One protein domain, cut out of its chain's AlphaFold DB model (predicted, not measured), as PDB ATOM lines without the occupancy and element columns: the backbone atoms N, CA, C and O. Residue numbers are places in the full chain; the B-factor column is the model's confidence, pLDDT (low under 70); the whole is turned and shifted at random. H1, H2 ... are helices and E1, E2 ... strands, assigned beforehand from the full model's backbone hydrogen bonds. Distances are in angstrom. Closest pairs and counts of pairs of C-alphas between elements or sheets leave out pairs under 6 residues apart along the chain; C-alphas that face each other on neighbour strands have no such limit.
ATOM      1  N   GLU A 162     -39.773   2.319  48.678       88.69
ATOM      2  CA  GLU A 162     -38.384   2.486  49.121       88.69
ATOM      3  C   GLU A 162     -37.588   3.455  48.240       88.69
ATOM      4  O   GLU A 162     -36.559   3.973  48.678       88.69
ATOM      5  N   ASP A 163     -38.060   3.725  47.022       88.12
ATOM      6  CA  ASP A 163     -37.415   4.626  46.073       88.12
ATOM      7  C   ASP A 163     -38.426   5.333  45.145       88.12
ATOM      8  O   ASP A 163     -39.616   5.007  45.100       88.12
ATOM      9  N   GLN A 164     -37.932   6.323  44.395       88.12
ATOM     10  CA  GLN A 164     -38.732   7.117  43.454       88.12
ATOM     11  C   GLN A 164     -39.310   6.286  42.301       88.12
ATOM     12  O   GLN A 164     -40.349   6.639  41.750       88.12
ATOM     13  N   GLU A 165     -38.652   5.195  41.911       84.62
ATOM     14  CA  GLU A 165     -39.136   4.331  40.834       84.62
ATOM     15  C   GLU A 165     -40.361   3.538  41.308       84.62
ATOM     16  O   GLU A 165     -41.376   3.494  40.613       84.62
ATOM     17  N   GLN A 166     -40.321   2.991  42.529       86.06
ATOM     18  CA  GLN A 166     -41.477   2.353  43.163       86.06
ATOM     19  C   GLN A 166     -42.633   3.339  43.341       86.06
ATOM     20  O   GLN A 166     -43.781   2.978  43.090       86.06
ATOM     21  N   GLU A 167     -42.343   4.583  43.733       89.56
ATOM     22  CA  GLU A 167     -43.360   5.630  43.860       89.56
ATOM     23  C   GLU A 167     -44.045   5.906  42.516       89.56
ATOM     24  O   GLU A 167     -45.274   5.937  42.436       89.56
ATOM     25  N   GLN A 168     -43.268   6.043  41.438       87.38
ATOM     26  CA  GLN A 168     -43.806   6.243  40.093       87.38
ATOM     27  C   GLN A 168     -44.661   5.059  39.635       87.38
ATOM     28  O   GLN A 168     -45.774   5.259  39.146       87.38
ATOM     29  N   ILE A 169     -44.178   3.825  39.818       86.88
ATOM     30  CA  ILE A 169     -44.939   2.613  39.491       86.88
ATOM     31  C   ILE A 169     -46.253   2.591  40.276       86.88
ATOM     32  O   ILE A 169     -47.313   2.361  39.693       86.88
ATOM     33  N   TYR A 170     -46.208   2.876  41.577       89.81
ATOM     34  CA  TYR A 170     -47.390   2.876  42.428       89.81
ATOM     35  C   TYR A 170     -48.418   3.930  41.999       89.81
ATOM     36  O   TYR A 170     -49.596   3.609  41.849       89.81
ATOM     37  N   ASN A 171     -47.979   5.154  41.702       90.38
ATOM     38  CA  ASN A 171     -48.852   6.227  41.216       90.38
ATOM     39  C   ASN A 171     -49.488   5.896  39.854       90.38
ATOM     40  O   ASN A 171     -50.665   6.185  39.617       90.38
ATOM     41  N   ASN A 172     -48.741   5.226  38.973       89.75
ATOM     42  CA  ASN A 172     -49.273   4.736  37.702       89.75
ATOM     43  C   ASN A 172     -50.328   3.641  37.918       89.75
ATOM     44  O   ASN A 172     -51.372   3.654  37.263       89.75
ATOM     45  N   LEU A 173     -50.102   2.725  38.865       90.06
ATOM     46  CA  LEU A 173     -51.079   1.696  39.233       90.06
ATOM     47  C   LEU A 173     -52.342   2.298  39.864       90.06
ATOM     48  O   LEU A 173     -53.436   1.817  39.576       90.06
ATOM     49  N   LEU A 174     -52.222   3.363  40.667       91.81
ATOM     50  CA  LEU A 174     -53.372   4.103  41.205       91.81
ATOM     51  C   LEU A 174     -54.219   4.710  40.079       91.81
ATOM     52  O   LEU A 174     -55.428   4.485  40.027       91.81
ATOM     53  N   SER A 175     -53.577   5.382  39.123       92.38
ATOM     54  CA  SER A 175     -54.260   5.973  37.961       92.38
ATOM     55  C   SER A 175     -54.946   4.909  37.091       92.38
ATOM     56  O   SER A 175     -56.068   5.088  36.601       92.38
ATOM     57  N   LEU A 176     -54.289   3.759  36.917       90.12
ATOM     58  CA  LEU A 176     -54.848   2.632  36.178       90.12
ATOM     59  C   LEU A 176     -56.027   1.987  36.922       90.12
ATOM     60  O   LEU A 176     -57.040   1.696  36.289       90.12
ATOM     61  N   LYS A 177     -55.948   1.826  38.250       90.50
ATOM     62  CA  LYS A 177     -57.064   1.349  39.089       90.50
ATOM     63  C   LYS A 177     -58.309   2.209  38.885       90.50
ATOM     64  O   LYS A 177     -59.400   1.665  38.709       90.50
ATOM     65  N   GLU A 178     -58.163   3.531  38.906       91.00
ATOM     66  CA  GLU A 178     -59.284   4.454  38.701       91.00
ATOM     67  C   GLU A 178     -59.905   4.281  37.315       91.00
ATOM     68  O   GLU A 178     -61.121   4.125  37.194       91.00
ATOM     69  N   SER A 179     -59.067   4.218  36.279       88.94
ATOM     70  CA  SER A 179     -59.506   4.017  34.895       88.94
ATOM     71  C   SER A 179     -60.242   2.685  34.714       88.94
ATOM     72  O   SER A 179     -61.313   2.640  34.109       88.94
ATOM     73  N   LEU A 180     -59.716   1.600  35.294       86.62
ATOM     74  CA  LEU A 180     -60.348   0.277  35.280       86.62
ATOM     75  C   LEU A 180     -61.679   0.270  36.036       86.62
ATOM     76  O   LEU A 180     -62.642  -0.340  35.579       86.62
ATOM     77  N   THR A 181     -61.751   0.978  37.163       87.12
ATOM     78  CA  THR A 181     -62.980   1.100  37.957       87.12
ATOM     79  C   THR A 181     -64.057   1.849  37.175       87.12
ATOM     80  O   THR A 181     -65.202   1.402  37.114       87.12
ATOM     81  N   GLN A 182     -63.700   2.959  36.521       87.38
ATOM     82  CA  GLN A 182     -64.622   3.695  35.656       87.38
ATOM     83  C   GLN A 182     -65.094   2.824  34.492       87.38
ATOM     84  O   GLN A 182     -66.294   2.741  34.230       87.38
ATOM     85  N   TRP A 183     -64.173   2.136  33.818       83.75
ATOM     86  CA  TRP A 183     -64.520   1.238  32.725       83.75
ATOM     87  C   TRP A 183     -65.481   0.123  33.170       83.75
ATOM     88  O   TRP A 183     -66.501  -0.085  32.514       83.75
ATOM     89  N   ASP A 184     -65.243  -0.520  34.320       81.25
ATOM     90  CA  ASP A 184     -66.147  -1.534  34.887       81.25
ATOM     91  C   ASP A 184     -67.556  -0.968  35.148       81.25
ATOM     92  O   ASP A 184     -68.563  -1.606  34.824       81.25
ATOM     93  N   GLN A 185     -67.661   0.265  35.654       84.38
ATOM     94  CA  GLN A 185     -68.949   0.948  35.823       84.38
ATOM     95  C   GLN A 185     -69.653   1.200  34.481       84.38
ATOM     96  O   GLN A 185     -70.865   1.002  34.380       84.38
ATOM     97  N   TRP A 186     -68.921   1.609  33.441       83.75
ATOM     98  CA  TRP A 186     -69.474   1.809  32.097       83.75
ATOM     99  C   TRP A 186     -69.987   0.505  31.482       83.75
ATOM    100  O   TRP A 186     -71.131   0.454  31.033       83.75
ATOM    101  N   VAL A 187     -69.186  -0.560  31.528       79.44
ATOM    102  CA  VAL A 187     -69.561  -1.907  31.063       79.44
ATOM    103  C   VAL A 187     -70.846  -2.378  31.754       79.44
ATOM    104  O   VAL A 187     -71.764  -2.871  31.101       79.44
ATOM    105  N   THR A 188     -70.970  -2.117  33.058       78.12
ATOM    106  CA  THR A 188     -72.188  -2.413  33.834       78.12
ATOM    107  C   THR A 188     -73.411  -1.678  33.328       78.12
ATOM    108  O   THR A 188     -74.470  -2.280  33.175       78.12
ATOM    109  N   LYS A 189     -73.285  -0.366  33.095       83.25
ATOM    110  CA  LYS A 189     -74.393   0.467  32.611       83.25
ATOM    111  C   LYS A 189     -74.899  -0.006  31.249       83.25
ATOM    112  O   LYS A 189     -76.074   0.158  30.954       83.25
ATOM    113  N   LEU A 190     -74.023  -0.614  30.451       81.88
ATOM    114  CA  LEU A 190     -74.353  -1.203  29.154       81.88
ATOM    115  C   LEU A 190     -74.963  -2.614  29.255       81.88
ATOM    116  O   LEU A 190     -75.253  -3.219  28.227       81.88
ATOM    117  N   GLY A 191     -75.163  -3.152  30.464       76.56
ATOM    118  CA  GLY A 191     -75.722  -4.491  30.678       76.56
ATOM    119  C   GLY A 191     -74.760  -5.631  30.331       76.56
ATOM    120  O   GLY A 191     -75.179  -6.783  30.246       76.56
ATOM    121  N   LEU A 192     -73.475  -5.328  30.129       71.88
ATOM    122  CA  LEU A 192     -72.451  -6.324  29.842       71.88
ATOM    123  C   LEU A 192     -71.955  -6.950  31.155       71.88
ATOM    124  O   LEU A 192     -71.627  -6.254  32.117       71.88
ATOM    125  N   THR A 193     -71.894  -8.281  31.204       63.59
ATOM    126  CA  THR A 193     -71.389  -9.025  32.366       63.59
ATOM    127  C   THR A 193     -69.867  -9.160  32.331       63.59
ATOM    128  O   THR A 193     -69.270  -9.304  31.263       63.59
ATOM    129  N   ARG A 194     -69.230  -9.230  33.512       57.75
ATOM    130  CA  ARG A 194     -67.776  -9.465  33.660       57.75
ATOM    131  C   ARG A 194     -67.259 -10.775  33.027       57.75
ATOM    132  O   ARG A 194     -66.057 -10.992  32.973       57.75
ATOM    133  N   SER A 195     -68.120 -11.646  32.494       52.84
ATOM    134  CA  SER A 195     -67.691 -12.801  31.687       52.84
ATOM    135  C   SER A 195     -66.935 -12.410  30.406       52.84
ATOM    136  O   SER A 195     -66.202 -13.235  29.872       52.84
ATOM    137  N   PHE A 196     -67.032 -11.151  29.957       47.78
ATOM    138  CA  PHE A 196     -66.214 -10.594  28.865       47.78
ATOM    139  C   PHE A 196     -64.710 -10.506  29.173       47.78
ATOM    140  O   PHE A 196     -63.914 -10.253  28.275       47.78
ATOM    141  N   TYR A 197     -64.323 -10.701  30.433       50.72
ATOM    142  CA  TYR A 197     -62.955 -10.556  30.914       50.72
ATOM    143  C   TYR A 197     -62.194 -11.893  30.833       50.72
ATOM    144  O   TYR A 197     -60.999 -11.921  31.063       50.72
ATOM    145  N   GLY A 198     -62.857 -13.008  30.499       45.38
ATOM    146  CA  GLY A 198     -62.283 -14.360  30.526       45.38
ATOM    147  C   GLY A 198     -61.324 -14.693  29.376       45.38
ATOM    148  O   GLY A 198     -61.583 -15.630  28.624       45.38
ATOM    149  N   GLY A 199     -60.224 -13.954  29.235       52.62
ATOM    150  CA  GLY A 199     -59.125 -14.275  28.322       52.62
ATOM    151  C   GLY A 199     -57.786 -13.761  28.853       52.62
ATOM    152  O   GLY A 199     -57.778 -12.891  29.711       52.62
ATOM    153  N   ASN A 200     -56.671 -14.256  28.300       48.66
ATOM    154  CA  ASN A 200     -55.260 -14.059  28.712       48.66
ATOM    155  C   ASN A 200     -54.813 -12.644  29.175       48.66
ATOM    156  O   ASN A 200     -53.725 -12.496  29.725       48.66
ATOM    157  N   TYR A 201     -55.600 -11.594  28.924       48.00
ATOM    158  CA  TYR A 201     -55.382 -10.239  29.438       48.00
ATOM    159  C   TYR A 201     -55.690 -10.091  30.940       48.00
ATOM    160  O   TYR A 201     -55.051  -9.264  31.594       48.00
ATOM    161  N   THR A 202     -56.624 -10.866  31.506       60.34
ATOM    162  CA  THR A 202     -56.885 -10.847  32.958       60.34
ATOM    163  C   THR A 202     -55.710 -11.381  33.748       60.34
ATOM    164  O   THR A 202     -55.354 -10.779  34.751       60.34
ATOM    165  N   ASP A 203     -55.043 -12.417  33.251       64.56
ATOM    166  CA  ASP A 203     -53.985 -13.112  33.986       64.56
ATOM    167  C   ASP A 203     -52.799 -12.182  34.296       64.56
ATOM    168  O   ASP A 203     -52.210 -12.242  35.372       64.56
ATOM    169  N   GLN A 204     -52.474 -11.256  33.381       67.88
ATOM    170  CA  GLN A 204     -51.417 -10.266  33.616       67.88
ATOM    171  C   GLN A 204     -51.855  -9.142  34.558       67.88
ATOM    172  O   GLN A 204     -51.055  -8.682  35.371       67.88
ATOM    173  N   LEU A 205     -53.112  -8.697  34.467       74.31
ATOM    174  CA  LEU A 205     -53.652  -7.679  35.370       74.31
ATOM    175  C   LEU A 205     -53.835  -8.218  36.789       74.31
ATOM    176  O   LEU A 205     -53.645  -7.464  37.737       74.31
ATOM    177  N   GLU A 206     -54.127  -9.507  36.945       74.69
ATOM    178  CA  GLU A 206     -54.277 -10.183  38.237       74.69
ATOM    179  C   GLU A 206     -52.976 -10.215  39.057       74.69
ATOM    180  O   GLU A 206     -53.018 -10.320  40.283       74.69
ATOM    181  N   HIS A 207     -51.815 -10.027  38.421       77.31
ATOM    182  CA  HIS A 207     -50.555  -9.820  39.139       77.31
ATOM    183  C   HIS A 207     -50.472  -8.462  39.845       77.31
ATOM    184  O   HIS A 207     -49.730  -8.339  40.816       77.31
ATOM    185  N   PHE A 208     -51.205  -7.453  39.368       82.00
ATOM    186  CA  PHE A 208     -51.163  -6.078  39.878       82.00
ATOM    187  C   PHE A 208     -52.454  -5.657  40.577       82.00
ATOM    188  O   PHE A 208     -52.424  -4.755  41.413       82.00
ATOM    189  N   PHE A 209     -53.576  -6.303  40.263       85.75
ATOM    190  CA  PHE A 209     -54.896  -5.955  40.765       85.75
ATOM    191  C   PHE A 209     -55.665  -7.184  41.241       85.75
ATOM    192  O   PHE A 209     -55.729  -8.202  40.560       85.75
ATOM    193  N   SER A 210     -56.314  -7.065  42.394       83.69
ATOM    194  CA  SER A 210     -57.331  -7.995  42.857       83.69
ATOM    195  C   SER A 210     -58.714  -7.472  42.475       83.69
ATOM    196  O   SER A 210     -59.015  -6.284  42.608       83.69
ATOM    197  N   PHE A 211     -59.563  -8.377  41.991       79.88
ATOM    198  CA  PHE A 211     -60.926  -8.072  41.569       79.88
ATOM    199  C   PHE A 211     -61.905  -8.804  42.482       79.88
ATOM    200  O   PHE A 211     -62.093 -10.017  42.362       79.88
ATOM    201  N   ASN A 212     -62.572  -8.078  43.377       77.81
ATOM    202  CA  ASN A 212     -63.667  -8.646  44.150       77.81
ATOM    203  C   ASN A 212     -64.894  -8.771  43.235       77.81
ATOM    204  O   ASN A 212     -65.310  -7.803  42.594       77.81
ATOM    205  N   ARG A 213     -65.440  -9.983  43.104       70.62
ATOM    206  CA  ARG A 213     -66.584 -10.250  42.217       70.62
ATOM    207  C   ARG A 213     -67.908  -9.800  42.827       70.62
ATOM    208  O   ARG A 213     -68.775  -9.359  42.079       70.62
ATOM    209  N   ASP A 214     -68.021  -9.855  44.148       72.88
ATOM    210  CA  ASP A 214     -69.250  -9.553  44.878       72.88
ATOM    211  C   ASP A 214     -69.405  -8.046  45.083       72.88
ATOM    212  O   ASP A 214     -70.451  -7.472  44.791       72.88
ATOM    213  N   THR A 215     -68.334  -7.379  45.520       79.06
ATOM    214  CA  THR A 215     -68.337  -5.923  45.746       79.06
ATOM    215  C   THR A 215     -67.964  -5.125  44.500       79.06
ATOM    216  O   THR A 215     -68.111  -3.905  44.484       79.06
ATOM    217  N   ARG A 216     -67.468  -5.802  43.454       73.56
ATOM    218  CA  ARG A 216     -66.898  -5.209  42.231       73.56
ATOM    219  C   ARG A 216     -65.685  -4.313  42.454       73.56
ATOM    220  O   ARG A 216     -65.225  -3.667  41.515       73.56
ATOM    221  N   GLU A 217     -65.133  -4.322  43.655       82.31
ATOM    222  CA  GLU A 217     -63.966  -3.535  44.001       82.31
ATOM    223  C   GLU A 217     -62.719  -4.023  43.255       82.31
ATOM    224  O   GLU A 217     -62.497  -5.227  43.096       82.31
ATOM    225  N   ILE A 218     -61.916  -3.064  42.794       85.31
ATOM    226  CA  ILE A 218     -60.597  -3.294  42.210       85.31
ATOM    227  C   ILE A 218     -59.571  -2.715  43.177       85.31
ATOM    228  O   ILE A 218     -59.625  -1.527  43.510       85.31
ATOM    229  N   SER A 219     -58.620  -3.530  43.612       86.94
ATOM    230  CA  SER A 219     -57.576  -3.120  44.553       86.94
ATOM    231  C   SER A 219     -56.202  -3.483  44.026       86.94
ATOM    232  O   SER A 219     -56.052  -4.468  43.319       86.94
ATOM    233  N   ILE A 220     -55.193  -2.660  44.318       87.75
ATOM    234  CA  ILE A 220     -53.810  -2.963  43.930       87.75
ATOM    235  C   ILE A 220     -53.323  -4.105  44.815       87.75
ATOM    236  O   ILE A 220     -53.525  -4.060  46.026       87.75
ATOM    237  N   VAL A 221     -52.671  -5.101  44.221       87.38
ATOM    238  CA  VAL A 221     -51.959  -6.160  44.940       87.38
ATOM    239  C   VAL A 221     -50.635  -5.569  45.424       87.38
ATOM    240  O   VAL A 221     -49.734  -5.382  44.614       87.38
ATOM    241  N   PRO A 222     -50.447  -5.251  46.715       83.19
ATOM    242  CA  PRO A 222     -49.305  -4.431  47.126       83.19
ATOM    243  C   PRO A 222     -47.949  -5.118  46.891       83.19
ATOM    244  O   PRO A 222     -46.944  -4.459  46.627       83.19
ATOM    245  N   SER A 223     -47.914  -6.455  46.910       79.38
ATOM    246  CA  SER A 223     -46.711  -7.241  46.607       79.38
ATOM    247  C   SER A 223     -46.251  -7.124  45.147       79.38
ATOM    248  O   SER A 223     -45.076  -7.373  44.860       79.38
ATOM    249  N   SER A 224     -47.117  -6.677  44.230       82.38
ATOM    250  CA  SER A 224     -46.791  -6.494  42.810       82.38
ATOM    251  C   SER A 224     -45.716  -5.427  42.582       82.38
ATOM    252  O   SER A 224     -44.968  -5.488  41.606       82.38
ATOM    253  N   ILE A 225     -45.602  -4.464  43.499       78.06
ATOM    254  CA  ILE A 225     -44.642  -3.356  43.415       78.06
ATOM    255  C   ILE A 225     -43.219  -3.872  43.642       78.06
ATOM    256  O   ILE A 225     -42.302  -3.522  42.900       78.06
ATOM    257  N   ARG A 226     -43.043  -4.795  44.599       69.94
ATOM    258  CA  ARG A 226     -41.772  -5.509  44.799       69.94
ATOM    259  C   ARG A 226     -41.470  -6.453  43.632       69.94
ATOM    260  O   ARG A 226     -40.317  -6.551  43.210       69.94
ATOM    261  N   TRP A 227     -42.490  -7.122  43.092       67.81
ATOM    262  CA  TRP A 227     -42.337  -8.047  41.966       67.81
ATOM    263  C   TRP A 227     -41.815  -7.354  40.697       67.81
ATOM    264  O   TRP A 227     -40.859  -7.840  40.090       67.81
ATOM    265  N   GLY A 228     -42.362  -6.181  40.347       63.38
ATOM    266  CA  GLY A 228     -41.930  -5.409  39.176       63.38
ATOM    267  C   GLY A 228     -40.433  -5.068  39.188       63.38
ATOM    268  O   GLY A 228     -39.752  -5.215  38.174       63.38
ATOM    269  N   GLN A 229     -39.885  -4.718  40.355       62.66
ATOM    270  CA  GLN A 229     -38.456  -4.424  40.497       62.66
ATOM    271  C   GLN A 229     -37.558  -5.660  40.477       62.66
ATOM    272  O   GLN A 229     -36.456  -5.623  39.925       62.66
ATOM    273  N   GLN A 230     -37.980  -6.756  41.115       63.50
ATOM    274  CA  GLN A 230     -37.191  -7.988  41.120       63.50
ATOM    275  C   GLN A 230     -37.044  -8.549  39.705       63.50
ATOM    276  O   GLN A 230     -35.967  -9.033  39.349       63.50
ATOM    277  N   TYR A 231     -38.090  -8.424  38.885       63.47
ATOM    278  CA  TYR A 231     -38.052  -8.835  37.488       63.47
ATOM    279  C   TYR A 231     -37.059  -7.995  36.674       63.47
ATOM    280  O   TYR A 231     -36.237  -8.558  35.951       63.47
ATOM    281  N   ASP A 232     -37.057  -6.669  36.848       63.84
ATOM    282  CA  ASP A 232     -36.123  -5.770  36.160       63.84
ATOM    283  C   ASP A 232     -34.665  -5.966  36.618       63.84
ATOM    284  O   ASP A 232     -33.764  -6.118  35.789       63.84
ATOM    285  N   LYS A 233     -34.410  -6.093  37.930       69.31
ATOM    286  CA  LYS A 233     -33.067  -6.402  38.459       69.31
ATOM    287  C   LYS A 233     -32.553  -7.748  37.947       69.31
ATOM    288  O   LYS A 233     -31.401  -7.840  37.524       69.31
ATOM    289  N   ALA A 234     -33.394  -8.784  37.952       69.31
ATOM    290  CA  ALA A 234     -33.032 -10.095  37.423       69.31
ATOM    291  C   ALA A 234     -32.800 -10.057  35.904       69.31
ATOM    292  O   ALA A 234     -31.857 -10.682  35.417       69.31
ATOM    293  N   ALA A 235     -33.611  -9.309  35.151       69.44
ATOM    294  CA  ALA A 235     -33.442  -9.127  33.713       69.44
ATOM    295  C   ALA A 235     -32.130  -8.399  33.382       69.44
ATOM    296  O   ALA A 235     -31.352  -8.890  32.562       69.44
ATOM    297  N   LYS A 236     -31.826  -7.295  34.077       78.31
ATOM    298  CA  LYS A 236     -30.563  -6.550  33.948       78.31
ATOM    299  C   LYS A 236     -29.352  -7.409  34.322       78.31
ATOM    300  O   LYS A 236     -28.352  -7.408  33.608       78.31
ATOM    301  N   ALA A 237     -29.444  -8.198  35.395       81.00
ATOM    302  CA  ALA A 237     -28.383  -9.125  35.793       81.00
ATOM    303  C   ALA A 237     -28.137 -10.217  34.738       81.00
ATOM    304  O   ALA A 237     -26.986 -10.514  34.420       81.00
ATOM    305  N   ARG A 238     -29.204 -10.775  34.148       83.56
ATOM    306  CA  ARG A 238     -29.108 -11.749  33.048       83.56
ATOM    307  C   ARG A 238     -28.471 -11.134  31.802       83.56
ATOM    308  O   ARG A 238     -27.556 -11.730  31.249       83.56
ATOM    309  N   GLN A 239     -28.893  -9.932  31.401       84.88
ATOM    310  CA  GLN A 239     -28.302  -9.215  30.262       84.88
ATOM    311  C   GLN A 239     -26.806  -8.948  30.466       84.88
ATOM    312  O   GLN A 239     -26.013  -9.189  29.559       84.88
ATOM    313  N   LYS A 240     -26.408  -8.519  31.669       90.75
ATOM    314  CA  LYS A 240     -24.999  -8.305  32.012       90.75
ATOM    315  C   LYS A 240     -24.188  -9.604  31.943       90.75
ATOM    316  O   LYS A 240     -23.114  -9.626  31.349       90.75
ATOM    317  N   ALA A 241     -24.711 -10.697  32.501       88.56
ATOM    318  CA  ALA A 241     -24.048 -12.001  32.454       88.56
ATOM    319  C   ALA A 241     -23.876 -12.522  31.011       88.56
ATOM    320  O   ALA A 241     -22.850 -13.121  30.686       88.56
ATOM    321  N   GLU A 242     -24.854 -12.266  30.138       90.75
ATOM    322  CA  GLU A 242     -24.788 -12.595  28.710       90.75
ATOM    323  C   GLU A 242     -23.692 -11.782  27.995       90.75
ATOM    324  O   GLU A 242     -22.884 -12.354  27.263       90.75
ATOM    325  N   GLN A 243     -23.601 -10.472  28.261       90.19
ATOM    326  CA  GLN A 243     -22.552  -9.599  27.716       90.19
ATOM    327  C   GLN A 243     -21.151 -10.053  28.149       90.19
ATOM    328  O   GLN A 243     -20.285 -10.272  27.305       90.19
ATOM    329  N   GLU A 244     -20.945 -10.311  29.444       93.62
ATOM    330  CA  GLU A 244     -19.664 -10.805  29.973       93.62
ATOM    331  C   GLU A 244     -19.272 -12.175  29.388       93.62
ATOM    332  O   GLU A 244     -18.090 -12.523  29.297       93.62
ATOM    333  N   ARG A 245     -20.255 -13.004  29.016       91.44
ATOM    334  CA  ARG A 245     -20.017 -14.283  28.335       91.44
ATOM    335  C   ARG A 245     -19.594 -14.066  26.882       91.44
ATOM    336  O   ARG A 245     -18.657 -14.721  26.426       91.44
ATOM    337  N   GLN A 246     -20.254 -13.156  26.166       91.06
ATOM    338  CA  GLN A 246     -19.904 -12.808  24.787       91.06
ATOM    339  C   GLN A 246     -18.496 -12.208  24.705       91.06
ATOM    340  O   GLN A 246     -17.691 -12.671  23.900       91.06
ATOM    341  N   GLU A 247     -18.152 -11.276  25.595       91.31
ATOM    342  CA  GLU A 247     -16.818 -10.668  25.659       91.31
ATOM    343  C   GLU A 247     -15.718 -11.703  25.918       91.31
ATOM    344  O   GLU A 247     -14.699 -11.714  25.222       91.31
ATOM    345  N   ARG A 248     -15.937 -12.629  26.865       91.44
ATOM    346  CA  ARG A 248     -15.001 -13.734  27.133       91.44
ATOM    347  C   ARG A 248     -14.795 -14.624  25.911       91.44
ATOM    348  O   ARG A 248     -13.657 -14.973  25.596       91.44
ATOM    349  N   ASN A 249     -15.869 -14.961  25.200       89.50
ATOM    350  CA  ASN A 249     -15.792 -15.775  23.987       89.50
ATOM    351  C   ASN A 249     -15.053 -15.044  22.855       89.50
ATOM    352  O   ASN A 249     -14.202 -15.640  22.193       89.50
ATOM    353  N   SER A 250     -15.316 -13.750  22.659       88.12
ATOM    354  CA  SER A 250     -14.620 -12.926  21.665       88.12
ATOM    355  C   SER A 250     -13.129 -12.779  21.979       88.12
ATOM    356  O   SER A 250     -12.299 -12.911  21.079       88.12
ATOM    357  N   GLN A 251     -12.761 -12.575  23.247       89.06
ATOM    358  CA  GLN A 251     -11.358 -12.531  23.674       89.06
ATOM    359  C   GLN A 251     -10.657 -13.881  23.479       89.06
ATOM    360  O   GLN A 251      -9.529 -13.920  22.983       89.06
ATOM    361  N   ALA A 252     -11.314 -14.994  23.815       84.81
ATOM    362  CA  ALA A 252     -10.773 -16.336  23.599       84.81
ATOM    363  C   ALA A 252     -10.516 -16.613  22.107       84.81
ATOM    364  O   ALA A 252      -9.447 -17.110  21.746       84.81
ATOM    365  N   TYR A 253     -11.450 -16.219  21.239       85.81
ATOM    366  CA  TYR A 253     -11.307 -16.332  19.789       85.81
ATOM    367  C   TYR A 253     -10.136 -15.492  19.256       85.81
ATOM    368  O   TYR A 253      -9.255 -16.021  18.579       85.81
ATOM    369  N   GLN A 254     -10.040 -14.218  19.644       86.00
ATOM    370  CA  GLN A 254      -8.913 -13.346  19.280       86.00
ATOM    371  C   GLN A 254      -7.560 -13.914  19.744       86.00
ATOM    372  O   GLN A 254      -6.574 -13.884  19.006       86.00
ATOM    373  N   ASN A 255      -7.510 -14.494  20.944       85.25
ATOM    374  CA  ASN A 255      -6.306 -15.137  21.467       85.25
ATOM    375  C   ASN A 255      -5.947 -16.430  20.716       85.25
ATOM    376  O   ASN A 255      -4.761 -16.705  20.532       85.25
ATOM    377  N   SER A 256      -6.932 -17.207  20.253       81.31
ATOM    378  CA  SER A 256      -6.679 -18.387  19.410       81.31
ATOM    379  C   SER A 256      -6.135 -18.019  18.028       81.31
ATOM    380  O   SER A 256      -5.209 -18.672  17.556       81.31
ATOM    381  N   LEU A 257      -6.617 -16.926  17.427       78.62
ATOM    382  CA  LEU A 257      -6.105 -16.422  16.150       78.62
ATOM    383  C   LEU A 257      -4.655 -15.936  16.272       78.62
ATOM    384  O   LEU A 257      -3.833 -16.239  15.414       78.62
ATOM    385  N   LYS A 258      -4.307 -15.258  17.375       76.69
ATOM    386  CA  LYS A 258      -2.921 -14.832  17.654       76.69
ATOM    387  C   LYS A 258      -1.958 -15.994  17.909       76.69
ATOM    388  O   LYS A 258      -0.771 -15.847  17.654       76.69
ATOM    389  N   LYS A 259      -2.442 -17.128  18.428       69.31
ATOM    390  CA  LYS A 259      -1.624 -18.334  18.661       69.31
ATOM    391  C   LYS A 259      -1.520 -19.254  17.440       69.31
ATOM    392  O   LYS A 259      -0.631 -20.095  17.418       69.31
ATOM    393  N   GLY A 260      -2.422 -19.121  16.467       59.75
ATOM    394  CA  GLY A 260      -2.457 -19.927  15.241       59.75
ATOM    395  C   GLY A 260      -1.887 -19.241  13.994       59.75
ATOM    396  O   GLY A 260      -1.880 -19.854  12.929       59.75
ATOM    397  N   GLY A 261      -1.437 -17.987  14.097       50.25
ATOM    398  CA  GLY A 261      -0.737 -17.292  13.017       50.25
ATOM    399  C   GLY A 261       0.717 -17.752  12.920       50.25
ATOM    400  O   GLY A 261       1.486 -17.519  13.852       50.25
ATOM    401  N   PHE A 262       1.041 -18.423  11.813       48.28
ATOM    402  CA  PHE A 262       2.398 -18.670  11.317       48.28
ATOM    403  C   PHE A 262       3.111 -17.366  10.945       48.28
ATOM    404  O   PHE A 262       2.413 -16.430  10.488       48.28
TER     405      PHE A 262
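This is residues 162 to 262 of the 262 residues of an uncharacterized protein of Pedobacter sp. AR-2-6 (UniProt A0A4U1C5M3). Two long helices, H1 and H4, meet near their first residues as a wide V; strand hairpin E1 E2 packs on H1, and residues 230 to 262, mostly H4, stick out as a long arm. The printed part has 101 residues, mostly helix, in the order H1 H2 H3 E1 E2 H4, and is extended: radius of gyration of the C-alphas 23.5 A, spans 82 by 32 by 17 A.

H1, residues 164 to 189, 37.9 A long, begins at C-alpha 164 (-38.732, 7.117, 43.454). H2, residues 194 to 197, H3, 201 to 205, E1, 209 to 211, and E2, 218 to 220, follow. H4, residues 223 to 260, 55.7 A long, ends at C-alpha 260 (-2.457, -19.927, 15.241).

H1 residues 166 to 170 alone touch H4 residues 225 to 229 alone, at a steep tilt of 55 degrees, opposite ways; the closest C-alphas, of Gln 166 and Ile 225, are 6.5 A apart. The closest C-alphas of H1 and E2, of Thr 181 and Ile 218, are 6.6 A apart. In antiparallel hairpin E1 E2, N 210 and O 219 are within hydrogen-bond range at 2.8 A. H2 and H3 meet only through their link. O i to N i+4 pairs are within range throughout H1, in 33 of 34 in H4 and 0 of 1 in H3, with 1 of 2 O i to N i+3 pairs; H2 is too short.

The printed part has no cut and no long link; pLDDT is under 70 at residues 193 to 204, 226 to 235 and 259 to 262.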